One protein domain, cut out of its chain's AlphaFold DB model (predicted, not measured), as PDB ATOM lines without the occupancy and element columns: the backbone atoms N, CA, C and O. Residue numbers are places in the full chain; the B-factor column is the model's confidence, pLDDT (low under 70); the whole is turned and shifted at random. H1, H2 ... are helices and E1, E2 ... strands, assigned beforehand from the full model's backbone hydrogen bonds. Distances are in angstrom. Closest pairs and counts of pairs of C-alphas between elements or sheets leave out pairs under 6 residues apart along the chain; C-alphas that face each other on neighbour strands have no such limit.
ATOM      1  N   ARG A 144     -19.889 -10.034 -27.497       90.00
ATOM      2  CA  ARG A 144     -19.486 -11.404 -27.828       90.00
ATOM      3  C   ARG A 144     -17.999 -11.435 -28.150       90.00
ATOM      4  O   ARG A 144     -17.581 -11.760 -29.260       90.00
ATOM      5  N   ASN A 145     -17.194 -11.079 -27.161       85.06
ATOM      6  CA  ASN A 145     -15.749 -10.994 -27.325       85.06
ATOM      7  C   ASN A 145     -15.122 -12.392 -27.452       85.06
ATOM      8  O   ASN A 145     -15.409 -13.288 -26.655       85.06
ATOM      9  N   SER A 146     -14.235 -12.567 -28.431       81.06
ATOM     10  CA  SER A 146     -13.400 -13.762 -28.598       81.06
ATOM     11  C   SER A 146     -12.034 -13.374 -29.159       81.06
ATOM     12  O   SER A 146     -11.947 -12.408 -29.916       81.06
ATOM     13  N   GLU A 147     -10.987 -14.145 -28.846       75.38
ATOM     14  CA  GLU A 147      -9.627 -13.888 -29.355       75.38
ATOM     15  C   GLU A 147      -9.598 -13.814 -30.894       75.38
ATOM     16  O   GLU A 147      -8.966 -12.928 -31.464       75.38
ATOM     17  N   ASP A 148     -10.390 -14.656 -31.567       78.88
ATOM     18  CA  ASP A 148     -10.502 -14.693 -33.034       78.88
ATOM     19  C   ASP A 148     -11.142 -13.437 -33.656       78.88
ATOM     20  O   ASP A 148     -11.035 -13.220 -34.863       78.88
ATOM     21  N   ARG A 149     -11.833 -12.614 -32.855       79.38
ATOM     22  CA  ARG A 149     -12.525 -11.391 -33.303       79.38
ATOM     23  C   ARG A 149     -11.746 -10.121 -32.973       79.38
ATOM     24  O   ARG A 149     -12.193  -9.032 -33.334       79.38
ATOM     25  N   GLU A 150     -10.605 -10.233 -32.291       79.69
ATOM     26  CA  GLU A 150      -9.809  -9.061 -31.941       79.69
ATOM     27  C   GLU A 150      -9.293  -8.340 -33.192       79.69
ATOM     28  O   GLU A 150      -8.740  -8.927 -34.121       79.69
ATOM     29  N   ASN A 151      -9.429  -7.021 -33.192       76.38
ATOM     30  CA  ASN A 151      -8.994  -6.147 -34.269       76.38
ATOM     31  C   ASN A 151      -8.337  -4.875 -33.702       76.38
ATOM     32  O   ASN A 151      -8.157  -4.713 -32.495       76.38
ATOM     33  N   LYS A 152      -7.963  -3.945 -34.588       71.00
ATOM     34  CA  LYS A 152      -7.341  -2.660 -34.212       71.00
ATOM     35  C   LYS A 152      -8.224  -1.781 -33.311       71.00
ATOM     36  O   LYS A 152      -7.695  -0.918 -32.614       71.00
ATOM     37  N   ASP A 153      -9.536  -2.000 -33.353       67.19
ATOM     38  CA  ASP A 153     -10.541  -1.256 -32.602       67.19
ATOM     39  C   ASP A 153     -10.934  -1.973 -31.299       67.19
ATOM     40  O   ASP A 153     -11.682  -1.429 -30.491       67.19
ATOM     41  N   THR A 154     -10.388  -3.167 -31.053       71.38
ATOM     42  CA  THR A 154     -10.613  -3.915 -29.819       71.38
ATOM     43  C   THR A 154      -9.898  -3.249 -28.659       71.38
ATOM     44  O   THR A 154      -8.670  -3.090 -28.641       71.38
ATOM     45  N   TRP A 155     -10.672  -2.871 -27.648       71.44
ATOM     46  CA  TRP A 155     -10.123  -2.202 -26.486       71.44
ATOM     47  C   TRP A 155      -9.432  -3.186 -25.528       71.44
ATOM     48  O   TRP A 155     -10.075  -3.967 -24.832       71.44
ATOM     49  N   LYS A 156      -8.099  -3.107 -25.441       71.19
ATOM     50  CA  LYS A 156      -7.277  -3.946 -24.550       71.19
ATOM     51  C   LYS A 156      -7.034  -3.264 -23.206       71.19
ATOM     52  O   LYS A 156      -6.039  -2.563 -23.019       71.19
ATOM     53  N   PHE A 157      -7.951  -3.445 -22.258       68.50
ATOM     54  CA  PHE A 157      -7.789  -2.905 -20.909       68.50
ATOM     55  C   PHE A 157      -6.874  -3.814 -20.068       68.50
ATOM     56  O   PHE A 157      -7.142  -5.000 -19.918       68.50
ATOM     57  N   GLN A 158      -5.808  -3.260 -19.478       64.00
ATOM     58  CA  GLN A 158      -4.863  -4.035 -18.653       64.00
ATOM     59  C   GLN A 158      -5.483  -4.556 -17.339       64.00
ATOM     60  O   GLN A 158      -5.007  -5.539 -16.784       64.00
ATOM     61  N   ASN A 159      -6.539  -3.902 -16.837       70.88
ATOM     62  CA  ASN A 159      -7.303  -4.294 -15.642       70.88
ATOM     63  C   ASN A 159      -8.841  -4.074 -15.776       70.88
ATOM     64  O   ASN A 159      -9.340  -3.001 -15.419       70.88
ATOM     65  N   PRO A 160      -9.608  -5.050 -16.295       77.25
ATOM     66  CA  PRO A 160     -11.048  -4.919 -16.564       77.25
ATOM     67  C   PRO A 160     -11.911  -4.506 -15.359       77.25
ATOM     68  O   PRO A 160     -12.954  -3.876 -15.540       77.25
ATOM     69  N   GLU A 161     -11.483  -4.815 -14.132       79.25
ATOM     70  CA  GLU A 161     -12.211  -4.475 -12.902       79.25
ATOM     71  C   GLU A 161     -12.295  -2.960 -12.680       79.25
ATOM     72  O   GLU A 161     -13.326  -2.437 -12.254       79.25
ATOM     73  N   VAL A 162     -11.242  -2.227 -13.055       77.69
ATOM     74  CA  VAL A 162     -11.218  -0.762 -12.947       77.69
ATOM     75  C   VAL A 162     -12.259  -0.133 -13.866       77.69
ATOM     76  O   VAL A 162     -12.887   0.853 -13.485       77.69
ATOM     77  N   LEU A 163     -12.479  -0.694 -15.058       81.25
ATOM     78  CA  LEU A 163     -13.512  -0.199 -15.962       81.25
ATOM     79  C   LEU A 163     -14.912  -0.460 -15.397       81.25
ATOM     80  O   LEU A 163     -15.701   0.479 -15.323       81.25
ATOM     81  N   ARG A 164     -15.182  -1.680 -14.913       84.75
ATOM     82  CA  ARG A 164     -16.469  -2.038 -14.279       84.75
ATOM     83  C   ARG A 164     -16.825  -1.154 -13.081       84.75
ATOM     84  O   ARG A 164     -17.996  -0.977 -12.788       84.75
ATOM     85  N   SER A 165     -15.828  -0.591 -12.394       85.81
ATOM     86  CA  SER A 165     -16.051   0.351 -11.285       85.81
ATOM     87  C   SER A 165     -16.379   1.787 -11.720       85.81
ATOM     88  O   SER A 165     -16.838   2.583 -10.906       85.81
ATOM     89  N   ARG A 166     -16.101   2.150 -12.980       85.81
ATOM     90  CA  ARG A 166     -16.196   3.531 -13.494       85.81
ATOM     91  C   ARG A 166     -17.371   3.762 -14.430       85.81
ATOM     92  O   ARG A 166     -17.750   4.910 -14.638       85.81
ATOM     93  N   VAL A 167     -17.871   2.700 -15.046       90.31
ATOM     94  CA  VAL A 167     -18.995   2.741 -15.976       90.31
ATOM     95  C   VAL A 167     -19.992   1.659 -15.604       90.31
ATOM     96  O   VAL A 167     -19.685   0.756 -14.830       90.31
ATOM     97  N   ASP A 168     -21.196   1.761 -16.142       91.88
ATOM     98  CA  ASP A 168     -22.229   0.765 -15.920       91.88
ATOM     99  C   ASP A 168     -22.071  -0.460 -16.817       91.88
ATOM    100  O   ASP A 168     -21.164  -0.536 -17.645       91.88
ATOM    101  N   ALA A 169     -22.965  -1.434 -16.633       93.19
ATOM    102  CA  ALA A 169     -22.938  -2.673 -17.395       93.19
ATOM    103  C   ALA A 169     -23.017  -2.412 -18.906       93.19
ATOM    104  O   ALA A 169     -22.178  -2.909 -19.646       93.19
ATOM    105  N   LEU A 170     -23.955  -1.577 -19.363       95.12
ATOM    106  CA  LEU A 170     -24.129  -1.312 -20.789       95.12
ATOM    107  C   LEU A 170     -22.904  -0.618 -21.407       95.12
ATOM    108  O   LEU A 170     -22.393  -1.067 -22.432       95.12
ATOM    109  N   ALA A 171     -22.384   0.443 -20.783       94.31
ATOM    110  CA  ALA A 171     -21.189   1.120 -21.274       94.31
ATOM    111  C   ALA A 171     -19.954   0.215 -21.212       94.31
ATOM    112  O   ALA A 171     -19.099   0.305 -22.092       94.31
ATOM    113  N   TYR A 172     -19.845  -0.662 -20.211       92.81
ATOM    114  CA  TYR A 172     -18.783  -1.664 -20.156       92.81
ATOM    115  C   TYR A 172     -18.835  -2.591 -21.377       92.81
ATOM    116  O   TYR A 172     -17.825  -2.740 -22.069       92.81
ATOM    117  N   GLU A 173     -20.001  -3.164 -21.672       94.12
ATOM    118  CA  GLU A 173     -20.193  -4.069 -22.810       94.12
ATOM    119  C   GLU A 173     -19.913  -3.349 -24.138       94.12
ATOM    120  O   GLU A 173     -19.132  -3.836 -24.948       94.12
ATOM    121  N   ILE A 174     -20.439  -2.136 -24.337       94.12
ATOM    122  CA  ILE A 174     -20.215  -1.364 -25.572       94.12
ATOM    123  C   ILE A 174     -18.740  -1.021 -25.770       94.12
ATOM    124  O   ILE A 174     -18.208  -1.193 -26.866       94.12
ATOM    125  N   LEU A 175     -18.066  -0.513 -24.734       91.19
ATOM    126  CA  LEU A 175     -16.687  -0.049 -24.876       91.19
ATOM    127  C   LEU A 175     -15.698  -1.206 -25.051       91.19
ATOM    128  O   LEU A 175     -14.648  -1.018 -25.665       91.19
ATOM    129  N   THR A 176     -15.994  -2.377 -24.485       88.00
ATOM    130  CA  THR A 176     -15.131  -3.567 -24.590       88.00
ATOM    131  C   THR A 176     -15.450  -4.444 -25.797       88.00
ATOM    132  O   THR A 176     -14.735  -5.414 -26.033       88.00
ATOM    133  N   CYS A 177     -16.488  -4.108 -26.563       89.81
ATOM    134  CA  CYS A 177     -16.924  -4.886 -27.709       89.81
ATOM    135  C   CYS A 177     -15.869  -4.921 -28.827       89.81
ATOM    136  O   CYS A 177     -15.387  -3.877 -29.274       89.81
ATOM    137  N   THR A 178     -15.527  -6.122 -29.305       87.75
ATOM    138  CA  THR A 178     -14.590  -6.312 -30.428       87.75
ATOM    139  C   THR A 178     -15.175  -5.861 -31.766       87.75
ATOM    140  O   THR A 178     -14.458  -5.332 -32.617       87.75
ATOM    141  N   ASP A 179     -16.475  -6.080 -31.960       90.88
ATOM    142  CA  ASP A 179     -17.207  -5.750 -33.181       90.88
ATOM    143  C   ASP A 179     -18.638  -5.351 -32.819       90.88
ATOM    144  O   ASP A 179     -19.571  -6.158 -32.787       90.88
ATOM    145  N   LEU A 180     -18.775  -4.063 -32.503       93.31
ATOM    146  CA  LEU A 180     -20.034  -3.473 -32.069       93.31
ATOM    147  C   LEU A 180     -21.124  -3.590 -33.136       93.31
ATOM    148  O   LEU A 180     -22.291  -3.724 -32.788       93.31
ATOM    149  N   ALA A 181     -20.756  -3.554 -34.419       94.75
ATOM    150  CA  ALA A 181     -21.712  -3.596 -35.514       94.75
ATOM    151  C   ALA A 181     -22.433  -4.952 -35.569       94.75
ATOM    152  O   ALA A 181     -23.662  -5.004 -35.543       94.75
ATOM    153  N   GLU A 182     -21.676  -6.050 -35.591       94.38
ATOM    154  CA  GLU A 182     -22.244  -7.404 -35.619       94.38
ATOM    155  C   GLU A 182     -22.970  -7.778 -34.323       94.38
ATOM    156  O   GLU A 182     -24.032  -8.411 -34.356       94.38
ATOM    157  N   ASP A 183     -22.440  -7.347 -33.180       96.00
ATOM    158  CA  ASP A 183     -23.060  -7.641 -31.891       96.00
ATOM    159  C   ASP A 183     -24.382  -6.881 -31.718       96.00
ATOM    160  O   ASP A 183     -25.363  -7.479 -31.269       96.00
ATOM    161  N   LEU A 184     -24.455  -5.607 -32.134       97.38
ATOM    162  CA  LEU A 184     -25.716  -4.857 -32.167       97.38
ATOM    163  C   LEU A 184     -26.707  -5.500 -33.134       97.38
ATOM    164  O   LEU A 184     -27.848  -5.736 -32.746       97.38
ATOM    165  N   ARG A 185     -26.282  -5.848 -34.354       96.25
ATOM    166  CA  ARG A 185     -27.150  -6.499 -35.349       96.25
ATOM    167  C   ARG A 185     -27.776  -7.773 -34.792       96.25
ATOM    168  O   ARG A 185     -28.979  -7.995 -34.937       96.25
ATOM    169  N   THR A 186     -26.983  -8.599 -34.110       95.62
ATOM    170  CA  THR A 186     -27.525  -9.813 -33.501       95.62
ATOM    171  C   THR A 186     -28.449  -9.506 -32.324       95.62
ATOM    172  O   THR A 186     -29.540 -10.073 -32.256       95.62
ATOM    173  N   HIS A 187     -28.045  -8.615 -31.415       97.25
ATOM    174  CA  HIS A 187     -28.859  -8.238 -30.256       97.25
ATOM    175  C   HIS A 187     -30.222  -7.681 -30.673       97.25
ATOM    176  O   HIS A 187     -31.246  -8.125 -30.162       97.25
ATOM    177  N   LEU A 188     -30.249  -6.762 -31.638       96.50
ATOM    178  CA  LEU A 188     -31.469  -6.102 -32.108       96.50
ATOM    179  C   LEU A 188     -32.389  -7.073 -32.856       96.50
ATOM    180  O   LEU A 188     -33.608  -7.000 -32.704       96.50
ATOM    181  N   ARG A 189     -31.834  -8.046 -33.589       94.75
ATOM    182  CA  ARG A 189     -32.620  -9.137 -34.186       94.75
ATOM    183  C   ARG A 189     -33.289 -10.000 -33.116       94.75
ATOM    184  O   ARG A 189     -34.481 -10.292 -33.221       94.75
ATOM    185  N   ASP A 190     -32.538 -10.396 -32.090       94.12
ATOM    186  CA  ASP A 190     -33.057 -11.204 -30.982       94.12
ATOM    187  C   ASP A 190     -34.088 -10.413 -30.153       94.12
ATOM    188  O   ASP A 190     -35.075 -10.980 -29.681       94.12
ATOM    189  N   TRP A 191     -33.886  -9.100 -30.006       94.62
ATOM    190  CA  TRP A 191     -34.822  -8.187 -29.353       94.62
ATOM    191  C   TRP A 191     -36.129  -8.061 -30.145       94.62
ATOM    192  O   TRP A 191     -37.197  -8.270 -29.572       94.62
ATOM    193  N   LYS A 192     -36.059  -7.816 -31.462       91.19
ATOM    194  CA  LYS A 192     -37.237  -7.700 -32.344       91.19
ATOM    195  C   LYS A 192     -38.065  -8.985 -32.344       91.19
ATOM    196  O   LYS A 192     -39.288  -8.933 -32.316       91.19
ATOM    197  N   TYR A 193     -37.410 -10.148 -32.299       91.00
ATOM    198  CA  TYR A 193     -38.102 -11.436 -32.187       91.00
ATOM    199  C   TYR A 193     -38.898 -11.585 -30.879       91.00
ATOM    200  O   TYR A 193     -39.958 -12.207 -30.874       91.00
ATOM    201  N   LYS A 194     -38.395 -11.040 -29.764       89.62
ATOM    202  CA  LYS A 194     -39.037 -11.157 -28.443       89.62
ATOM    203  C   LYS A 194     -40.130 -10.119 -28.203       89.62
ATOM    204  O   LYS A 194     -41.115 -10.452 -27.553       89.62
ATOM    205  N   ASN A 195     -39.929  -8.894 -28.684       87.62
ATOM    206  CA  ASN A 195     -40.764  -7.743 -28.332       87.62
ATOM    207  C   ASN A 195     -41.686  -7.285 -29.471       87.62
ATOM    208  O   ASN A 195     -42.633  -6.553 -29.215       87.62
ATOM    209  N   GLY A 196     -41.456  -7.740 -30.707       83.94
ATOM    210  CA  GLY A 196     -42.186  -7.265 -31.881       83.94
ATOM    211  C   GLY A 196     -41.557  -6.021 -32.516       83.94
ATOM    212  O   GLY A 196     -40.400  -5.682 -32.257       83.94
ATOM    213  N   SER A 197     -42.309  -5.386 -33.416       84.00
ATOM    214  CA  SER A 197     -41.943  -4.121 -34.064       84.00
ATOM    215  C   SER A 197     -42.427  -2.942 -33.220       84.00
ATOM    216  O   SER A 197     -43.486  -3.038 -32.611       84.00
ATOM    217  N   LEU A 198     -41.663  -1.846 -33.211       87.44
ATOM    218  CA  LEU A 198     -42.107  -0.538 -32.697       87.44
ATOM    219  C   LEU A 198     -42.473   0.428 -33.834       87.44
ATOM    220  O   LEU A 198     -42.644   1.618 -33.600       87.44
ATOM    221  N   ASP A 199     -42.459  -0.067 -35.075       87.31
ATOM    222  CA  ASP A 199     -42.767   0.645 -36.325       87.31
ATOM    223  C   ASP A 199     -41.950   1.922 -36.574       87.31
ATOM    224  O   ASP A 199     -42.147   2.630 -37.557       87.31
ATOM    225  N   THR A 200     -40.956   2.183 -35.723       94.50
ATOM    226  CA  THR A 200     -39.970   3.244 -35.860       94.50
ATOM    227  C   THR A 200     -38.588   2.744 -35.467       94.50
ATOM    228  O   THR A 200     -38.400   2.067 -34.450       94.50
ATOM    229  N   VAL A 201     -37.596   3.090 -36.284       97.12
ATOM    230  CA  VAL A 201     -36.195   2.725 -36.075       97.12
ATOM    231  C   VAL A 201     -35.284   3.934 -36.235       97.12
ATOM    232  O   VAL A 201     -35.541   4.840 -37.027       97.12
ATOM    233  N   ILE A 202     -34.180   3.925 -35.497       97.75
ATOM    234  CA  ILE A 202     -33.096   4.896 -35.620       97.75
ATOM    235  C   ILE A 202     -31.830   4.184 -36.106       97.75
ATOM    236  O   ILE A 202     -31.464   3.120 -35.598       97.75
ATOM    237  N   ARG A 203     -31.156   4.762 -37.103       97.19
ATOM    238  CA  ARG A 203     -29.930   4.199 -37.695       97.19
ATOM    239  C   ARG A 203     -28.966   5.285 -38.160       97.19
ATOM    240  O   ARG A 203     -29.293   6.472 -38.125       97.19
ATOM    241  N   THR A 204     -27.769   4.894 -38.598       96.62
ATOM    242  CA  THR A 204     -26.828   5.813 -39.264       96.62
ATOM    243  C   THR A 204     -26.711   5.467 -40.740       96.62
ATOM    244  O   THR A 204     -26.684   4.293 -41.099       96.62
ATOM    245  N   ALA A 205     -26.548   6.478 -41.594       94.19
ATOM    246  CA  ALA A 205     -26.351   6.278 -43.032       94.19
ATOM    247  C   ALA A 205     -25.100   5.431 -43.358       94.19
ATOM    248  O   ALA A 205     -24.979   4.868 -44.442       94.19
ATOM    249  N   SER A 206     -24.139   5.340 -42.428       93.56
ATOM    250  CA  SER A 206     -22.940   4.501 -42.576       93.56
ATOM    251  C   SER A 206     -23.161   3.033 -42.211       93.56
ATOM    252  O   SER A 206     -22.342   2.203 -42.592       93.56
ATOM    253  N   ASN A 207     -24.230   2.711 -41.477       94.81
ATOM    254  CA  ASN A 207     -24.600   1.348 -41.089       94.81
ATOM    255  C   ASN A 207     -26.127   1.170 -41.227       94.81
ATOM    256  O   ASN A 207     -26.823   1.042 -40.216       94.81
ATOM    257  N   PRO A 208     -26.667   1.212 -42.459       93.56
ATOM    258  CA  PRO A 208     -28.113   1.209 -42.694       93.56
ATOM    259  C   PRO A 208     -28.795  -0.107 -42.296       93.56
ATOM    260  O   PRO A 208     -30.005  -0.153 -42.134       93.56
ATOM    261  N   ASP A 209     -28.029  -1.180 -42.127       93.88
ATOM    262  CA  ASP A 209     -28.505  -2.501 -41.724       93.88
ATOM    263  C   ASP A 209     -28.532  -2.708 -40.197       93.88
ATOM    264  O   ASP A 209     -28.909  -3.781 -39.722       93.88
ATOM    265  N   ILE A 210     -28.128  -1.697 -39.417       96.44
ATOM    266  CA  ILE A 210     -28.222  -1.686 -37.953       96.44
ATOM    267  C   ILE A 210     -29.339  -0.729 -37.547       96.44
ATOM    268  O   ILE A 210     -29.130   0.470 -37.358       96.44
ATOM    269  N   GLU A 211     -30.532  -1.289 -37.397       95.69
ATOM    270  CA  GLU A 211     -31.754  -0.558 -37.071       95.69
ATOM    271  C   GLU A 211     -32.098  -0.748 -35.595       95.69
ATOM    272  O   GLU A 211     -32.438  -1.854 -35.171       95.69
ATOM    273  N   ILE A 212     -31.991   0.318 -34.799       97.69
ATOM    274  CA  ILE A 212     -32.363   0.295 -33.382       97.69
ATOM    275  C   ILE A 212     -33.855   0.655 -33.278       97.69
ATOM    276  O   ILE A 212     -34.202   1.791 -33.596       97.69
ATOM    277  N   PRO A 213     -34.747  -0.252 -32.837       96.75
ATOM    278  CA  PRO A 213     -36.161   0.068 -32.635       96.75
ATOM    279  C   PRO A 213     -36.332   1.142 -31.566       96.75
ATOM    280  O   PRO A 213     -35.612   1.127 -30.569       96.75
ATOM    281  N   ILE A 214     -37.267   2.072 -31.737       96.38
ATOM    282  CA  ILE A 214     -37.450   3.167 -30.783       96.38
ATOM    283  C   ILE A 214     -38.902   3.626 -30.712       96.38
ATOM    284  O   ILE A 214     -39.559   3.742 -31.736       96.38
ATOM    285  N   HIS A 215     -39.378   3.934 -29.504       95.50
ATOM    286  CA  HIS A 215     -40.682   4.557 -29.308       95.50
ATOM    287  C   HIS A 215     -40.639   6.026 -29.788       95.50
ATOM    288  O   HIS A 215     -39.846   6.809 -29.243       95.50
ATOM    289  N   PRO A 216     -41.462   6.427 -30.775       94.50
ATOM    290  CA  PRO A 216     -41.461   7.789 -31.329       94.50
ATOM    291  C   PRO A 216     -41.726   8.866 -30.281       94.50
ATOM    292  O   PRO A 216     -41.007   9.865 -30.223       94.50
ATOM    293  N   TRP A 217     -42.680   8.612 -29.387       96.00
ATOM    294  CA  TRP A 217     -43.055   9.534 -28.321       96.00
ATOM    295  C   TRP A 217     -41.903   9.834 -27.354       96.00
ATOM    296  O   TRP A 217     -41.801  10.949 -26.851       96.00
ATOM    297  N   ILE A 218     -40.960   8.904 -27.146       97.50
ATOM    298  CA  ILE A 218     -39.746   9.182 -26.361       97.50
ATOM    299  C   ILE A 218     -38.879  10.207 -27.095       97.50
ATOM    300  O   ILE A 218     -38.389  11.157 -26.488       97.50
ATOM    301  N   LEU A 219     -38.701  10.075 -28.409       96.75
ATOM    302  CA  LEU A 219     -37.926  11.045 -29.188       96.75
ATOM    303  C   LEU A 219     -38.585  12.424 -29.195       96.75
ATOM    304  O   LEU A 219     -37.908  13.425 -28.942       96.75
ATOM    305  N   ALA A 220     -39.895  12.458 -29.432       97.00
ATOM    306  CA  ALA A 220     -40.707  13.668 -29.405       97.00
ATOM    307  C   ALA A 220     -40.673  14.355 -28.028       97.00
ATOM    308  O   ALA A 220     -40.577  15.584 -27.928       97.00
ATOM    309  N   ALA A 221     -40.672  13.574 -26.948       97.44
ATOM    310  CA  ALA A 221     -40.635  14.122 -25.604       97.44
ATOM    311  C   ALA A 221     -39.261  14.698 -25.243       97.44
ATOM    312  O   ALA A 221     -39.157  15.731 -24.584       97.44
ATOM    313  N   ARG A 222     -38.181  14.063 -25.705       97.44
ATOM    314  CA  ARG A 222     -36.809  14.437 -25.335       97.44
ATOM    315  C   ARG A 222     -36.165  15.482 -26.249       97.44
ATOM    316  O   ARG A 222     -35.175  16.097 -25.849       97.44
ATOM    317  N   SER A 223     -36.679  15.685 -27.462       97.75
ATOM    318  CA  SER A 223     -36.155  16.672 -28.411       97.75
ATOM    319  C   SER A 223     -37.288  17.419 -29.122       97.75
ATOM    320  O   SER A 223     -38.031  16.806 -29.887       97.75
ATOM    321  N   PRO A 224     -37.380  18.757 -28.981       96.50
ATOM    322  CA  PRO A 224     -38.386  19.538 -29.702       96.50
ATOM    323  C   PRO A 224     -38.166  19.521 -31.224       96.50
ATOM    324  O   PRO A 224     -39.114  19.676 -31.984       96.50
ATOM    325  N   ILE A 225     -36.929  19.299 -31.686       97.31
ATOM    326  CA  ILE A 225     -36.624  19.171 -33.119       97.31
ATOM    327  C   ILE A 225     -37.151  17.845 -33.668       97.31
ATOM    328  O   ILE A 225     -37.709  17.825 -34.760       97.31
ATOM    329  N   LEU A 226     -37.004  16.749 -32.915       97.12
ATOM    330  CA  LEU A 226     -37.583  15.461 -33.307       97.12
ATOM    331  C   LEU A 226     -39.104  15.470 -33.193       97.12
ATOM    332  O   LEU A 226     -39.748  14.899 -34.059       97.12
ATOM    333  N   ARG A 227     -39.675  16.152 -32.194       96.69
ATOM    334  CA  ARG A 227     -41.127  16.348 -32.074       96.69
ATOM    335  C   ARG A 227     -41.712  17.008 -33.317       96.69
ATOM    336  O   ARG A 227     -42.519  16.396 -34.005       96.69
ATOM    337  N   ALA A 228     -41.215  18.200 -33.651       95.75
ATOM    338  CA  ALA A 228     -41.647  18.929 -34.839       95.75
ATOM    339  C   ALA A 228     -41.348  18.148 -36.130       95.75
ATOM    340  O   ALA A 228     -42.129  18.179 -37.075       95.75
ATOM    341  N   GLY A 229     -40.225  17.424 -36.174       96.12
ATOM    342  CA  GLY A 229     -39.856  16.598 -37.318       96.12
ATOM    343  C   GLY A 229     -40.783  15.408 -37.542       96.12
ATOM    344  O   GLY A 229     -41.171  15.151 -38.677       96.12
ATOM    345  N   LEU A 230     -41.152  14.697 -36.475       95.69
ATOM    346  CA  LEU A 230     -42.096  13.578 -36.519       95.69
ATOM    347  C   LEU A 230     -43.496  14.061 -36.895       95.69
ATOM    348  O   LEU A 230     -44.128  13.451 -37.751       95.69
ATOM    349  N   GLN A 231     -43.941  15.184 -36.332       94.44
ATOM    350  CA  GLN A 231     -45.196  15.821 -36.724       94.44
ATOM    351  C   GLN A 231     -45.195  16.187 -38.212       94.44
ATOM    352  O   GLN A 231     -46.066  15.750 -38.961       94.44
ATOM    353  N   HIS A 232     -44.170  16.906 -38.676       95.31
ATOM    354  CA  HIS A 232     -44.065  17.284 -40.083       95.31
ATOM    355  C   HIS A 232     -44.017  16.061 -41.004       95.31
ATOM    356  O   HIS A 232     -44.641  16.056 -42.061       95.31
ATOM    357  N   PHE A 233     -43.306  15.010 -40.597       95.25
ATOM    358  CA  PHE A 233     -43.264  13.749 -41.326       95.25
ATOM    359  C   PHE A 233     -44.655  13.111 -41.465       95.25
ATOM    360  O   PHE A 233     -44.980  12.647 -42.556       95.25
ATOM    361  N   ARG A 234     -45.495  13.130 -40.421       90.88
ATOM    362  CA  ARG A 234     -46.881  12.630 -40.507       90.88
ATOM    363  C   ARG A 234     -47.718  13.409 -41.526       90.88
ATOM    364  O   ARG A 234     -48.555  12.819 -42.202       90.88
ATOM    365  N   GLU A 235     -47.473  14.708 -41.666       91.88
ATOM    366  CA  GLU A 235     -48.209  15.579 -42.591       91.88
ATOM    367  C   GLU A 235     -47.717  15.487 -44.043       91.88
ATOM    368  O   GLU A 235     -48.518  15.522 -44.979       91.88
ATOM    369  N   SER A 236     -46.400  15.413 -44.251       93.19
ATOM    370  CA  SER A 236     -45.772  15.570 -45.572       93.19
ATOM    371  C   SER A 236     -45.100  14.301 -46.110       93.19
ATOM    372  O   SER A 236     -44.703  14.263 -47.276       93.19
ATOM    373  N   GLY A 237     -44.968  13.258 -45.285       91.94
ATOM    374  CA  GLY A 237     -44.342  11.974 -45.618       91.94
ATOM    375  C   GLY A 237     -42.810  11.972 -45.596       91.94
ATOM    376  O   GLY A 237     -42.199  10.927 -45.829       91.94
ATOM    377  N   SER A 238     -42.157  13.109 -45.335       93.81
ATOM    378  CA  SER A 238     -40.697  13.191 -45.176       93.81
ATOM    379  C   SER A 238     -40.291  14.417 -44.360       93.81
ATOM    380  O   SER A 238     -40.932  15.460 -44.430       93.81
ATOM    381  N   PHE A 239     -39.198  14.327 -43.611       96.88
ATOM    382  CA  PHE A 239     -38.615  15.477 -42.922       96.88
ATOM    383  C   PHE A 239     -37.094  15.391 -42.965       96.88
ATOM    384  O   PHE A 239     -36.529  14.311 -42.835       96.88
ATOM    385  N   GLU A 240     -36.409  16.518 -43.124       96.44
ATOM    386  CA  GLU A 240     -34.949  16.552 -43.137       96.44
ATOM    387  C   GLU A 240     -34.431  17.724 -42.306       96.44
ATOM    388  O   GLU A 240     -34.867  18.867 -42.448       96.44
ATOM    389  N   VAL A 241     -33.438  17.434 -41.471       94.94
ATOM    390  CA  VAL A 241     -32.559  18.434 -40.875       94.94
ATOM    391  C   VAL A 241     -31.215  18.324 -41.596       94.94
ATOM    392  O   VAL A 241     -30.476  17.365 -41.338       94.94
ATOM    393  N   PRO A 242     -30.868  19.286 -42.474       91.38
ATOM    394  CA  PRO A 242     -29.676  19.197 -43.310       91.38
ATOM    395  C   PRO A 242     -28.415  18.862 -42.512       91.38
ATOM    396  O   PRO A 242     -28.139  19.479 -41.479       91.38
ATOM    397  N   GLU A 243     -27.652  17.884 -43.007       86.81
ATOM    398  CA  GLU A 243     -26.416  17.354 -42.402       86.81
ATOM    399  C   GLU A 243     -26.574  16.669 -41.028       86.81
ATOM    400  O   GLU A 243     -25.572  16.276 -40.423       86.81
ATOM    401  N   VAL A 244     -27.800  16.522 -40.517       93.88
ATOM    402  CA  VAL A 244     -28.078  15.945 -39.194       93.88
ATOM    403  C   VAL A 244     -28.841  14.636 -39.335       93.88
ATOM    404  O   VAL A 244     -28.295  13.586 -38.994       93.88
ATOM    405  N   LEU A 245     -30.078  14.687 -39.830       96.81
ATOM    406  CA  LEU A 245     -30.934  13.511 -39.968       96.81
ATOM    407  C   LEU A 245     -32.015  13.695 -41.028       96.81
ATOM    408  O   LEU A 245     -32.382  14.823 -41.351       96.81
ATOM    409  N   ALA A 246     -32.567  12.577 -41.484       97.50
ATOM    410  CA  ALA A 246     -33.795  12.512 -42.262       97.50
ATOM    411  C   ALA A 246     -34.787  11.540 -41.607       97.50
ATOM    412  O   ALA A 246     -34.384  10.539 -41.014       97.50
ATOM    413  N   ILE A 247     -36.076  11.847 -41.716       98.06
ATOM    414  CA  ILE A 247     -37.198  10.994 -41.332       98.06
ATOM    415  C   ILE A 247     -37.947  10.643 -42.611       98.06
ATOM    416  O   ILE A 247     -38.338  11.528 -43.377       98.06
ATOM    417  N   SER A 248     -38.118   9.352 -42.857       96.31
ATOM    418  CA  SER A 248     -38.780   8.847 -44.058       96.31
ATOM    419  C   SER A 248     -39.472   7.525 -43.771       96.31
ATOM    420  O   SER A 248     -39.080   6.807 -42.855       96.31
ATOM    421  N   GLN A 249     -40.474   7.192 -44.577       94.69
ATOM    422  CA  GLN A 249     -41.080   5.869 -44.555       94.69
ATOM    423  C   GLN A 249     -40.230   4.916 -45.402       94.69
ATOM    424  O   GLN A 249     -39.968   5.195 -46.576       94.69
ATOM    425  N   GLN A 250     -39.826   3.787 -44.829       91.94
ATOM    426  CA  GLN A 250     -39.214   2.689 -45.568       91.94
ATOM    427  C   GLN A 250     -39.932   1.391 -45.211       91.94
ATOM    428  O   GLN A 250     -40.000   1.011 -44.044       91.94
ATOM    429  N   ASP A 251     -40.464   0.719 -46.233       85.50
ATOM    430  CA  ASP A 251     -41.395  -0.395 -46.057       85.50
ATOM    431  C   ASP A 251     -42.561   0.038 -45.136       85.50
ATOM    432  O   ASP A 251     -43.176   1.082 -45.369       85.50
ATOM    433  N   ASP A 252     -42.816  -0.704 -44.058       83.50
ATOM    434  CA  ASP A 252     -43.839  -0.396 -43.051       83.50
ATOM    435  C   ASP A 252     -43.257   0.284 -41.795       83.50
ATOM    436  O   ASP A 252     -43.916   0.356 -40.763       83.50
ATOM    437  N   SER A 253     -42.015   0.783 -41.837       90.50
ATOM    438  CA  SER A 253     -41.368   1.432 -40.691       90.50
ATOM    439  C   SER A 253     -40.978   2.884 -40.969       90.50
ATOM    440  O   SER A 253     -40.430   3.227 -42.018       90.50
ATOM    441  N   THR A 254     -41.194   3.740 -39.973       95.00
ATOM    442  CA  THR A 254     -40.617   5.084 -39.942       95.00
ATOM    443  C   THR A 254     -39.127   4.977 -39.626       95.00
ATOM    444  O   THR A 254     -38.721   4.442 -38.593       95.00
ATOM    445  N   VAL A 255     -38.279   5.488 -40.511       97.19
ATOM    446  CA  VAL A 255     -36.823   5.455 -40.358       97.19
ATOM    447  C   VAL A 255     -36.311   6.853 -40.054       97.19
ATOM    448  O   VAL A 255     -36.475   7.768 -40.859       97.19
ATOM    449  N   ILE A 256     -35.628   6.988 -38.918       97.88
ATOM    450  CA  ILE A 256     -34.878   8.183 -38.528       97.88
ATOM    451  C   ILE A 256     -33.396   7.904 -38.785       97.88
ATOM    452  O   ILE A 256     -32.709   7.241 -38.001       97.88
ATOM    453  N   GLU A 257     -32.893   8.393 -39.912       97.75
ATOM    454  CA  GLU A 257     -31.529   8.142 -40.361       97.75
ATOM    455  C   GLU A 257     -30.621   9.334 -40.063       97.75
ATOM    456  O   GLU A 257     -30.812  10.430 -40.586       97.75
ATOM    457  N   PHE A 258     -29.593   9.114 -39.244       97.44
ATOM    458  CA  PHE A 258     -28.559  10.109 -38.973       97.44
ATOM    459  C   PHE A 258     -27.505  10.113 -40.086       97.44
ATOM    460  O   PHE A 258     -26.858   9.096 -40.364       97.44
ATOM    461  N   GLY A 259     -27.317  11.279 -40.706       92.56
ATOM    462  CA  GLY A 259     -26.370  11.487 -41.802       92.56
ATOM    463  C   GLY A 259     -24.937  11.761 -41.333       92.56
ATOM    464  O   GLY A 259     -24.615  11.706 -40.151       92.56
ATOM    465  N   GLY A 260     -24.043  12.090 -42.272       82.12
ATOM    466  CA  GLY A 260     -22.746  12.703 -41.947       82.12
ATOM    467  C   GLY A 260     -21.691  11.795 -41.304       82.12
ATOM    468  O   GLY A 260     -20.761  12.315 -40.690       82.12
ATOM    469  N   GLY A 261     -21.807  10.472 -41.449       85.50
ATOM    470  CA  GLY A 261     -20.787   9.533 -40.966       85.50
ATOM    471  C   GLY A 261     -20.830   9.254 -39.463       85.50
ATOM    472  O   GLY A 261     -19.785   8.957 -38.890       85.50
ATOM    473  N   VAL A 262     -22.008   9.373 -38.837       95.31
ATOM    474  CA  VAL A 262     -22.185   9.209 -37.386       95.31
ATOM    475  C   VAL A 262     -21.709   7.842 -36.895       95.31
ATOM    476  O   VAL A 262     -22.086   6.798 -37.440       95.31
ATOM    477  N   ASP A 263     -20.891   7.857 -35.839       96.12
ATOM    478  CA  ASP A 263     -20.352   6.653 -35.206       96.12
ATOM    479  C   ASP A 263     -21.449   5.901 -34.437       96.12
ATOM    480  O   ASP A 263     -22.302   6.505 -33.783       96.12
ATOM    481  N   LEU A 264     -21.399   4.566 -34.443       96.50
ATOM    482  CA  LEU A 264     -22.361   3.735 -33.713       96.50
ATOM    483  C   LEU A 264     -22.398   4.046 -32.209       96.50
ATOM    484  O   LEU A 264     -23.472   4.038 -31.618       96.50
ATOM    485  N   ILE A 265     -21.263   4.375 -31.580       97.06
ATOM    486  CA  ILE A 265     -21.241   4.760 -30.158       97.06
ATOM    487  C   ILE A 265     -21.956   6.101 -29.951       97.06
ATOM    488  O   ILE A 265     -22.585   6.307 -28.913       97.06
ATOM    489  N   THR A 266     -21.894   7.019 -30.917       97.81
ATOM    490  CA  THR A 266     -22.664   8.266 -30.861       97.81
ATOM    491  C   THR A 266     -24.158   7.990 -30.984       97.81
ATOM    492  O   THR A 266     -24.925   8.502 -30.171       97.81
ATOM    493  N   LEU A 267     -24.576   7.149 -31.937       97.88
ATOM    494  CA  LEU A 267     -25.983   6.762 -32.090       97.88
ATOM    495  C   LEU A 267     -26.522   6.108 -30.810       97.88
ATOM    496  O   LEU A 267     -27.566   6.502 -30.295       97.88
ATOM    497  N   VAL A 268     -25.764   5.162 -30.249       98.12
ATOM    498  CA  VAL A 268     -26.110   4.499 -28.987       98.12
ATOM    499  C   VAL A 268     -26.198   5.504 -27.838       98.12
ATOM    500  O   VAL A 268     -27.119   5.420 -27.034       98.12
ATOM    501  N   ASN A 269     -25.299   6.488 -27.769       98.06
ATOM    502  CA  ASN A 269     -25.379   7.557 -26.772       98.06
ATOM    503  C   ASN A 269     -26.673   8.369 -26.863       98.06
ATOM    504  O   ASN A 269     -27.222   8.721 -25.823       98.06
ATOM    505  N   ILE A 270     -27.160   8.659 -28.075       97.75
ATOM    506  CA  ILE A 270     -28.451   9.335 -28.256       97.75
ATOM    507  C   ILE A 270     -29.550   8.462 -27.655       97.75
ATOM    508  O   ILE A 270     -30.234   8.913 -26.743       97.75
ATOM    509  N   VAL A 271     -29.660   7.200 -28.080       97.88
ATOM    510  CA  VAL A 271     -30.698   6.271 -27.597       97.88
ATOM    511  C   VAL A 271     -30.647   6.110 -26.074       97.88
ATOM    512  O   VAL A 271     -31.656   6.304 -25.407       97.88
ATOM    513  N   VAL A 272     -29.478   5.828 -25.498       97.38
ATOM    514  CA  VAL A 272     -29.323   5.654 -24.042       97.38
ATOM    515  C   VAL A 272     -29.705   6.923 -23.282       97.38
ATOM    516  O   VAL A 272     -30.359   6.845 -22.241       97.38
ATOM    517  N   TYR A 273     -29.343   8.101 -23.794       97.69
ATOM    518  CA  TYR A 273     -29.722   9.353 -23.150       97.69
ATOM    519  C   TYR A 273     -31.240   9.550 -23.156       97.69
ATOM    520  O   TYR A 273     -31.797   9.902 -22.118       97.69
ATOM    521  N   MET A 274     -31.908   9.270 -24.282       97.31
ATOM    522  CA  MET A 274     -33.359   9.432 -24.400       97.31
ATOM    523  C   MET A 274     -34.123   8.626 -23.335       97.31
ATOM    524  O   MET A 274     -35.040   9.161 -22.713       97.31
ATOM    525  N   TYR A 275     -33.699   7.381 -23.078       97.44
ATOM    526  CA  TYR A 275     -34.366   6.465 -22.140       97.44
ATOM    527  C   TYR A 275     -33.884   6.562 -20.692       97.44
ATOM    528  O   TYR A 275     -34.566   6.052 -19.810       97.44
ATOM    529  N   MET A 276     -32.700   7.125 -20.417       95.19
ATOM    530  CA  MET A 276     -32.095   6.983 -19.082       95.19
ATOM    531  C   MET A 276     -31.350   8.209 -18.544       95.19
ATOM    532  O   MET A 276     -30.926   8.162 -17.391       95.19
ATOM    533  N   ASP A 277     -31.158   9.289 -19.312       96.25
ATOM    534  CA  ASP A 277     -30.246  10.400 -18.959       96.25
ATOM    535  C   ASP A 277     -28.807   9.935 -18.702       96.25
ATOM    536  O   ASP A 277     -28.127  10.363 -17.768       96.25
ATOM    537  N   ARG A 278     -28.327   9.003 -19.527       95.12
ATOM    538  CA  ARG A 278     -26.994   8.405 -19.395       95.12
ATOM    539  C   ARG A 278     -26.246   8.445 -20.712       95.12
ATOM    540  O   ARG A 278     -26.830   8.608 -21.776       95.12
ATOM    541  N   VAL A 279     -24.930   8.303 -20.622       95.62
ATOM    542  CA  VAL A 279     -24.034   8.248 -21.776       95.62
ATOM    543  C   VAL A 279     -22.968   7.183 -21.553       95.62
ATOM    544  O   VAL A 279     -22.592   6.900 -20.417       95.62
ATOM    545  N   VAL A 280     -22.454   6.640 -22.648       95.44
ATOM    546  CA  VAL A 280     -21.259   5.811 -22.777       95.44
ATOM    547  C   VAL A 280     -20.070   6.746 -23.050       95.44
ATOM    548  O   VAL A 280     -19.851   7.160 -24.196       95.44
ATOM    549  N   PRO A 281     -19.282   7.133 -22.026       93.81
ATOM    550  CA  PRO A 281     -18.353   8.255 -22.123       93.81
ATOM    551  C   PRO A 281     -16.988   7.813 -22.671       93.81
ATOM    552  O   PRO A 281     -15.964   7.943 -21.996       93.81
ATOM    553  N   ALA A 282     -16.959   7.297 -23.904       93.00
ATOM    554  CA  ALA A 282     -15.763   6.738 -24.548       93.00
ATOM    555  C   ALA A 282     -14.544   7.684 -24.491       93.00
ATOM    556  O   ALA A 282     -13.417   7.268 -24.216       93.00
ATOM    557  N   TRP A 283     -14.771   8.993 -24.643       93.62
ATOM    558  CA  TRP A 283     -13.739  10.037 -24.567       93.62
ATOM    559  C   TRP A 283     -12.954  10.072 -23.249       93.62
ATOM    560  O   TRP A 283     -11.793  10.492 -23.244       93.62
ATOM    561  N   SER A 284     -13.530   9.569 -22.157       91.62
ATOM    562  CA  SER A 284     -12.870   9.487 -20.846       91.62
ATOM    563  C   SER A 284     -11.738   8.454 -20.808       91.62
ATOM    564  O   SER A 284     -10.957   8.424 -19.856       91.62
ATOM    565  N   PHE A 285     -11.618   7.630 -21.854       88.62
ATOM    566  CA  PHE A 285     -10.724   6.476 -21.903       88.62
ATOM    567  C   PHE A 285      -9.637   6.552 -22.985       88.62
ATOM    568  O   PHE A 285      -8.947   5.574 -23.267       88.62
ATOM    569  N   THR A 286      -9.429   7.732 -23.573       88.12
ATOM    570  CA  THR A 286      -8.423   7.958 -24.631       88.12
ATOM    571  C   THR A 286      -6.988   7.612 -24.212       88.12
ATOM    572  O   THR A 286      -6.181   7.240 -25.059       88.12
ATOM    573  N   ARG A 287      -6.646   7.709 -22.918       85.50
ATOM    574  CA  ARG A 287      -5.309   7.347 -22.401       85.50
ATOM    575  C   ARG A 287      -5.130   5.834 -22.277       85.50
ATOM    576  O   ARG A 287      -4.026   5.336 -22.446       85.50
ATOM    577  N   GLN A 288      -6.212   5.132 -21.963       81.75
ATOM    578  CA  GLN A 288      -6.268   3.688 -21.756       81.75
ATOM    579  C   GLN A 288      -6.479   2.926 -23.071       81.75
ATOM    580  O   GLN A 288      -6.274   1.718 -23.101       81.75
ATOM    581  N   SER A 289      -6.874   3.614 -24.147       80.31
ATOM    582  CA  SER A 289      -6.926   3.070 -25.506       80.31
ATOM    583  C   SER A 289      -6.248   4.004 -26.513       80.31
ATOM    584  O   SER A 289      -6.932   4.727 -27.244       80.31
ATOM    585  N   PRO A 290      -4.904   4.029 -26.582       83.19
ATOM    586  CA  PRO A 290      -4.201   4.851 -27.565       83.19
ATOM    587  C   PRO A 290      -4.652   4.626 -29.024       83.19
ATOM    588  O   PRO A 290      -4.825   5.631 -29.716       83.19
ATOM    589  N   PRO A 291      -4.921   3.385 -29.497       86.62
ATOM    590  CA  PRO A 291      -5.404   3.154 -30.864       86.62
ATOM    591  C   PRO A 291      -6.759   3.817 -31.159       86.62
ATOM    592  O   PRO A 291      -6.958   4.358 -32.243       86.62
ATOM    593  N   LEU A 292      -7.666   3.853 -30.175       88.38
ATOM    594  CA  LEU A 292      -9.014   4.424 -30.315       88.38
ATOM    595  C   LEU A 292      -9.088   5.916 -29.973       88.38
ATOM    596  O   LEU A 292     -10.136   6.546 -30.122       88.38
ATOM    597  N   ALA A 293      -7.991   6.519 -29.510       91.06
ATOM    598  CA  ALA A 293      -8.009   7.855 -28.931       91.06
ATOM    599  C   ALA A 293      -8.486   8.947 -29.907       91.06
ATOM    600  O   ALA A 293      -9.062   9.946 -29.472       91.06
ATOM    601  N   TYR A 294      -8.237   8.796 -31.212       94.00
ATOM    602  CA  TYR A 294      -8.764   9.714 -32.229       94.00
ATOM    603  C   TYR A 294     -10.285   9.562 -32.375       94.00
ATOM    604  O   TYR A 294     -11.012  10.541 -32.202       94.00
ATOM    605  N   ARG A 295     -10.763   8.326 -32.576       93.62
ATOM    606  CA  ARG A 295     -12.189   7.984 -32.695       93.62
ATOM    607  C   ARG A 295     -12.990   8.459 -31.482       93.62
ATOM    608  O   ARG A 295     -14.002   9.127 -31.635       93.62
ATOM    609  N   TYR A 296     -12.498   8.220 -30.267       94.56
ATOM    610  CA  TYR A 296     -13.170   8.633 -29.030       94.56
ATOM    611  C   TYR A 296     -13.288  10.156 -28.874       94.56
ATOM    612  O   TYR A 296     -14.279  10.647 -28.332       94.56
ATOM    613  N   ARG A 297     -12.304  10.927 -29.359       95.62
ATOM    614  CA  ARG A 297     -12.420  12.395 -29.403       95.62
ATOM    615  C   ARG A 297     -13.439  12.840 -30.447       95.62
ATOM    616  O   ARG A 297     -14.205  13.755 -30.156       95.62
ATOM    617  N   ALA A 298     -13.462  12.190 -31.611       95.94
ATOM    618  CA  ALA A 298     -14.439  12.464 -32.661       95.94
ATOM    619  C   ALA A 298     -15.875  12.195 -32.179       95.94
ATOM    620  O   ALA A 298     -16.697  13.098 -32.271       95.94
ATOM    621  N   ILE A 299     -16.130  11.045 -31.538       96.81
ATOM    622  CA  ILE A 299     -17.430  10.689 -30.929       96.81
ATOM    623  C   ILE A 299     -17.932  11.794 -29.994       96.81
ATOM    624  O   ILE A 299     -19.087  12.196 -30.062       96.81
ATOM    625  N   ARG A 300     -17.064  12.348 -29.135       97.31
ATOM    626  CA  ARG A 300     -17.459  13.444 -28.235       97.31
ATOM    627  C   ARG A 300     -17.866  14.705 -28.999       97.31
ATOM    628  O   ARG A 300     -18.861  15.335 -28.647       97.31
ATOM    629  N   VAL A 301     -17.073  15.110 -29.992       97.00
ATOM    630  CA  VAL A 301     -17.355  16.309 -30.800       97.00
ATOM    631  C   VAL A 301     -18.649  16.126 -31.591       97.00
ATOM    632  O   VAL A 301     -19.471  17.040 -31.641       97.00
ATOM    633  N   GLU A 302     -18.850  14.940 -32.151       96.31
ATOM    634  CA  GLU A 302     -20.048  14.567 -32.890       96.31
ATOM    635  C   GLU A 302     -21.294  14.569 -32.003       96.31
ATOM    636  O   GLU A 302     -22.260  15.254 -32.335       96.31
ATOM    637  N   LEU A 303     -21.256  13.897 -30.847       97.56
ATOM    638  CA  LEU A 303     -22.370  13.861 -29.898       97.56
ATOM    639  C   LEU A 303     -22.735  15.264 -29.400       97.56
ATOM    640  O   LEU A 303     -23.911  15.602 -29.325       97.56
ATOM    641  N   MET A 304     -21.739  16.106 -29.109       97.25
ATOM    642  CA  MET A 304     -21.969  17.503 -28.725       97.25
ATOM    643  C   MET A 304     -22.659  18.289 -29.851       97.25
ATOM    644  O   MET A 304     -23.594  19.042 -29.588       97.25
ATOM    645  N   ARG A 305     -22.232  18.105 -31.109       96.62
ATOM    646  CA  ARG A 305     -22.859  18.743 -32.278       96.62
ATOM    647  C   ARG A 305     -24.305  18.279 -32.455       96.62
ATOM    648  O   ARG A 305     -25.177  19.123 -32.641       96.62
ATOM    649  N   LEU A 306     -24.556  16.970 -32.401       97.31
ATOM    650  CA  LEU A 306     -25.899  16.407 -32.560       97.31
ATOM    651  C   LEU A 306     -26.826  16.856 -31.431       97.31
ATOM    652  O   LEU A 306     -27.915  17.335 -31.716       97.31
ATOM    653  N   ALA A 307     -26.374  16.814 -30.174       97.44
ATOM    654  CA  ALA A 307     -27.153  17.306 -29.040       97.44
ATOM    655  C   ALA A 307     -27.558  18.778 -29.216       97.44
ATOM    656  O   ALA A 307     -28.708  19.129 -28.975       97.44
ATOM    657  N   SER A 308     -26.647  19.624 -29.706       97.31
ATOM    658  CA  SER A 308     -26.952  21.028 -30.004       97.31
ATOM    659  C   SER A 308     -27.989  21.167 -31.128       97.31
ATOM    660  O   SER A 308     -28.971  21.894 -30.988       97.31
ATOM    661  N   LYS A 309     -27.826  20.417 -32.228       97.38
ATOM    662  CA  LYS A 309     -28.748  20.432 -33.380       97.38
ATOM    663  C   LYS A 309     -30.134  19.874 -33.064       97.38
ATOM    664  O   LYS A 309     -31.103  20.338 -33.650       97.38
ATOM    665  N   LEU A 310     -30.225  18.926 -32.135       97.31
ATOM    666  CA  LEU A 310     -31.476  18.354 -31.630       97.31
ATOM    667  C   LEU A 310     -32.070  19.154 -30.460       97.31
ATOM    668  O   LEU A 310     -33.089  18.755 -29.899       97.31
ATOM    669  N   ASN A 311     -31.441  20.269 -30.074       97.38
ATOM    670  CA  ASN A 311     -31.829  21.101 -28.935       97.38
ATOM    671  C   ASN A 311     -31.904  20.334 -27.593       97.38
ATOM    672  O   ASN A 311     -32.721  20.616 -26.719       97.38
ATOM    673  N   MET A 312     -31.009  19.364 -27.407       97.19
ATOM    674  CA  MET A 312     -30.832  18.586 -26.178       97.19
ATOM    675  C   MET A 312     -29.784  19.262 -25.284       97.19
ATOM    676  O   MET A 312     -28.682  18.753 -25.059       97.19
ATOM    677  N   THR A 313     -30.111  20.457 -24.795       95.69
ATOM    678  CA  THR A 313     -29.163  21.376 -24.130       95.69
ATOM    679  C   THR A 313     -28.420  20.761 -22.938       95.69
ATOM    680  O   THR A 313     -27.219  20.988 -22.771       95.69
ATOM    681  N   LYS A 314     -29.093  19.938 -22.125       96.12
ATOM    682  CA  LYS A 314     -28.475  19.254 -20.977       96.12
ATOM    683  C   LYS A 314     -27.470  18.181 -21.402       96.12
ATOM    684  O   LYS A 314     -26.390  18.104 -20.810       96.12
ATOM    685  N   LEU A 315     -27.766  17.412 -22.453       97.19
ATOM    686  CA  LEU A 315     -26.812  16.472 -23.046       97.19
ATOM    687  C   LEU A 315     -25.604  17.227 -23.612       97.19
ATOM    688  O   LEU A 315     -24.463  16.881 -23.305       97.19
ATOM    689  N   GLU A 316     -25.840  18.300 -24.368       97.25
ATOM    690  CA  GLU A 316     -24.773  19.128 -24.938       97.25
ATOM    691  C   GLU A 316     -23.832  19.663 -23.842       97.25
ATOM    692  O   GLU A 316     -22.610  19.490 -23.919       97.25
ATOM    693  N   ALA A 317     -24.395  20.260 -22.788       96.50
ATOM    694  CA  ALA A 317     -23.644  20.789 -21.654       96.50
ATOM    695  C   ALA A 317     -22.849  19.693 -20.925       96.50
ATOM    696  O   ALA A 317     -21.681  19.894 -20.573       96.50
ATOM    697  N   THR A 318     -23.443  18.514 -20.748       95.19
ATOM    698  CA  THR A 318     -22.792  17.361 -20.111       95.19
ATOM    699  C   THR A 318     -21.591  16.877 -20.921       95.19
ATOM    700  O   THR A 318     -20.495  16.724 -20.382       95.19
ATOM    701  N   VAL A 319     -21.747  16.697 -22.234       96.31
ATOM    702  CA  VAL A 319     -20.673  16.226 -23.128       96.31
ATOM    703  C   VAL A 319     -19.556  17.270 -23.244       96.31
ATOM    704  O   VAL A 319     -18.359  16.940 -23.252       96.31
ATOM    705  N   ARG A 320     -19.923  18.555 -23.267       95.62
ATOM    706  CA  ARG A 320     -18.983  19.682 -23.251       95.62
ATOM    707  C   ARG A 320     -18.159  19.704 -21.966       95.62
ATOM    708  O   ARG A 320     -16.935  19.804 -22.045       95.62
ATOM    709  N   THR A 321     -18.798  19.562 -20.810       95.44
ATOM    710  CA  THR A 321     -18.127  19.569 -19.498       95.44
ATOM    711  C   THR A 321     -17.487  18.230 -19.128       95.44
ATOM    712  O   THR A 321     -16.652  18.196 -18.231       95.44
ATOM    713  N   GLN A 322     -17.811  17.151 -19.852       93.50
ATOM    714  CA  GLN A 322     -17.395  15.773 -19.557       93.50
ATOM    715  C   GLN A 322     -17.815  15.329 -18.147       93.50
ATOM    716  O   GLN A 322     -17.069  14.643 -17.451       93.50
ATOM    717  N   SER A 323     -19.004  15.755 -17.727       92.25
ATOM    718  CA  SER A 323     -19.603  15.389 -16.445       92.25
ATOM    719  C   SER A 323     -20.586  14.222 -16.601       92.25
ATOM    720  O   SER A 323     -20.808  13.718 -17.703       92.25
ATOM    721  N   THR A 324     -21.138  13.745 -15.485       89.00
ATOM    722  CA  THR A 324     -22.267  12.801 -15.510       89.00
ATOM    723  C   THR A 324     -23.545  13.576 -15.838       89.00
ATOM    724  O   THR A 324     -23.736  14.640 -15.241       89.00
ATOM    725  N   PRO A 325     -24.406  13.090 -16.753       90.50
ATOM    726  CA  PRO A 325     -25.629  13.806 -17.075       90.50
ATOM    727  C   PRO A 325     -26.542  13.929 -15.856       90.50
ATOM    728  O   PRO A 325     -26.664  13.008 -15.047       90.50
ATOM    729  N   GLN A 326     -27.164  15.097 -15.715       91.50
ATOM    730  CA  GLN A 326     -28.201  15.310 -14.714       91.50
ATOM    731  C   GLN A 326     -29.525  14.745 -15.216       91.50
ATOM    732  O   GLN A 326     -29.852  14.891 -16.392       91.50
ATOM    733  N   ARG A 327     -30.306  14.180 -14.294       93.31
ATOM    734  CA  ARG A 327     -31.682  13.755 -14.550       93.31
ATOM    735  C   ARG A 327     -32.524  14.925 -15.080       93.31
ATOM    736  O   ARG A 327     -32.487  16.033 -14.529       93.31
ATOM    737  N   SER A 328     -33.210  14.702 -16.197       95.56
ATOM    738  CA  SER A 328     -34.030  15.704 -16.876       95.56
ATOM    739  C   SER A 328     -35.249  15.197 -17.621       95.56
ATOM    740  O   SER A 328     -35.990  16.037 -18.128       95.56
ATOM    741  N   MET A 329     -35.425  13.881 -17.730       96.31
ATOM    742  CA  MET A 329     -36.550  13.272 -18.435       96.31
ATOM    743  C   MET A 329     -37.905  13.845 -18.014       96.31
ATOM    744  O   MET A 329     -38.684  14.214 -18.882       96.31
ATOM    745  N   ASP A 330     -38.128  13.993 -16.710       96.50
ATOM    746  CA  ASP A 330     -39.297  14.628 -16.091       96.50
ATOM    747  C   ASP A 330     -39.626  15.987 -16.724       96.50
ATOM    748  O   ASP A 330     -40.726  16.223 -17.213       96.50
ATOM    749  N   LYS A 331     -38.628  16.871 -16.797       96.44
ATOM    750  CA  LYS A 331     -38.795  18.241 -17.306       96.44
ATOM    751  C   LYS A 331     -38.942  18.283 -18.815       96.44
ATOM    752  O   LYS A 331     -39.584  19.188 -19.341       96.44
ATOM    753  N   ASP A 332     -38.283  17.361 -19.503       97.69
ATOM    754  CA  ASP A 332     -38.368  17.256 -20.953       97.69
ATOM    755  C   ASP A 332     -39.771  16.744 -21.343       97.69
ATOM    756  O   ASP A 332     -40.404  17.332 -22.217       97.69
ATOM    757  N   PHE A 333     -40.308  15.751 -20.620       98.00
ATOM    758  CA  PHE A 333     -41.662  15.218 -20.809       98.00
ATOM    759  C   PHE A 333     -42.741  16.228 -20.395       98.00
ATOM    760  O   PHE A 333     -43.710  16.380 -21.131       98.00
ATOM    761  N   ALA A 334     -42.559  16.981 -19.302       97.06
ATOM    762  CA  ALA A 334     -43.486  18.051 -18.898       97.06
ATOM    763  C   ALA A 334     -43.683  19.084 -20.018       97.06
ATOM    764  O   ALA A 334     -44.801  19.383 -20.418       97.06
ATOM    765  N   LYS A 335     -42.583  19.540 -20.624       96.69
ATOM    766  CA  LYS A 335     -42.622  20.447 -21.783       96.69
ATOM    767  C   LYS A 335     -43.148  19.796 -23.059       96.69
ATOM    768  O   LYS A 335     -43.373  20.477 -24.057       96.69
ATOM    769  N   ALA A 336     -43.189  18.469 -23.108       97.25
ATOM    770  CA  ALA A 336     -43.721  17.744 -24.247       97.25
ATOM    771  C   ALA A 336     -45.236  17.717 -24.228       97.25
ATOM    772  O   ALA A 336     -45.845  18.058 -25.228       97.25
TER     773      ALA A 336
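What this domain is: This is residues 144 to 336 of the 472 residues of the protein "Putative btb domain and ankyrin repeat protein" of Eutypa lata (strain UCR-EL1) (UniProt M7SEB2). A strongly twisted five-stranded sheet makes one end of the domain, with H5 over E4 and E3 and H6 over E1 on one face, each running along the strands, and H3 packed on its edge strand E2. H6 sits in the middle of the whole, and the helical hairpin of H8 and H9 packs on it through H8; H1, H7 and the unnamed residues 144 to 159 lie toward the other end. The printed part has 193 residues, in the order H1 H2 H3 E1 E2 H4 H5 E3 E4 E5 H6 H7 H8 H9 H10; the mixed sheet runs E2 E1 E5 E4 E3, and the class is mixed, helices and strands. It is compact, with a radius of gyration of the C-alphas of 16.8 A, and spans 53 by 35 by 29 A.

Where its parts are: Start at the sheet: find C-alpha 200 at (-39.970, 3.244, -35.860), where E1, residues 200 to 204, begins. E2 is residues 207 to 213, E3 238 to 241, E4 245 to 250 and E5 253 to 258, the last 15.6 A long. Then look for H3, residues 180 to 195, 21.5 A; H5, 224 to 236, and H6, 264 to 276, 17.9 A each; and H8, 293 to 309, 24.7 A, from (-8.009, 7.855, -28.931). The shorter helices are H1, 160 to 164; H2, 169 to 176; H4, 216 to 222; H7, 282 to 285; H9, 313 to 321; and H10, 329 to 336, ending at (-43.721, 17.744, -24.247).

How they stand to each other: E1 and E5 are parallel, with N 201 and O 254 2.9 A apart. E2 and E1 form an antiparallel hairpin, N 202 to O 212 at 2.9 A. E3 E4 E5 are a meander, each strand the antiparallel neighbour of the one before: see N 247 and O 239 at 2.7 A, and N 255 and O 248 at 2.8 A. H5 and H6 lie on the same face, two layers with the sheet, at heights of 8.2 A and 9.7 A. H6 touches H8 at Thr 266 and Leu 303, closest C-alphas 5.7 A. H9 touches H8 at a shallow tilt of 27 degrees, opposite ways, and H7 touches H8 too. H4 touches H10, C-alphas of Ala 221 and Ala 336 at 4.9 A. H1 is close to H2 but not clearly touching. Every O i to N i+4 pair is within hydrogen-bond range in the helices but H7, too short for one.

The domain as a whole: The C-alphas of Gln 158 and Glu 235 are farthest apart, 53.3 A. The printed part has no cut and no long link. Mean pLDDT of the printed part is 92.2; residues 153, 157 and 158 are under 70.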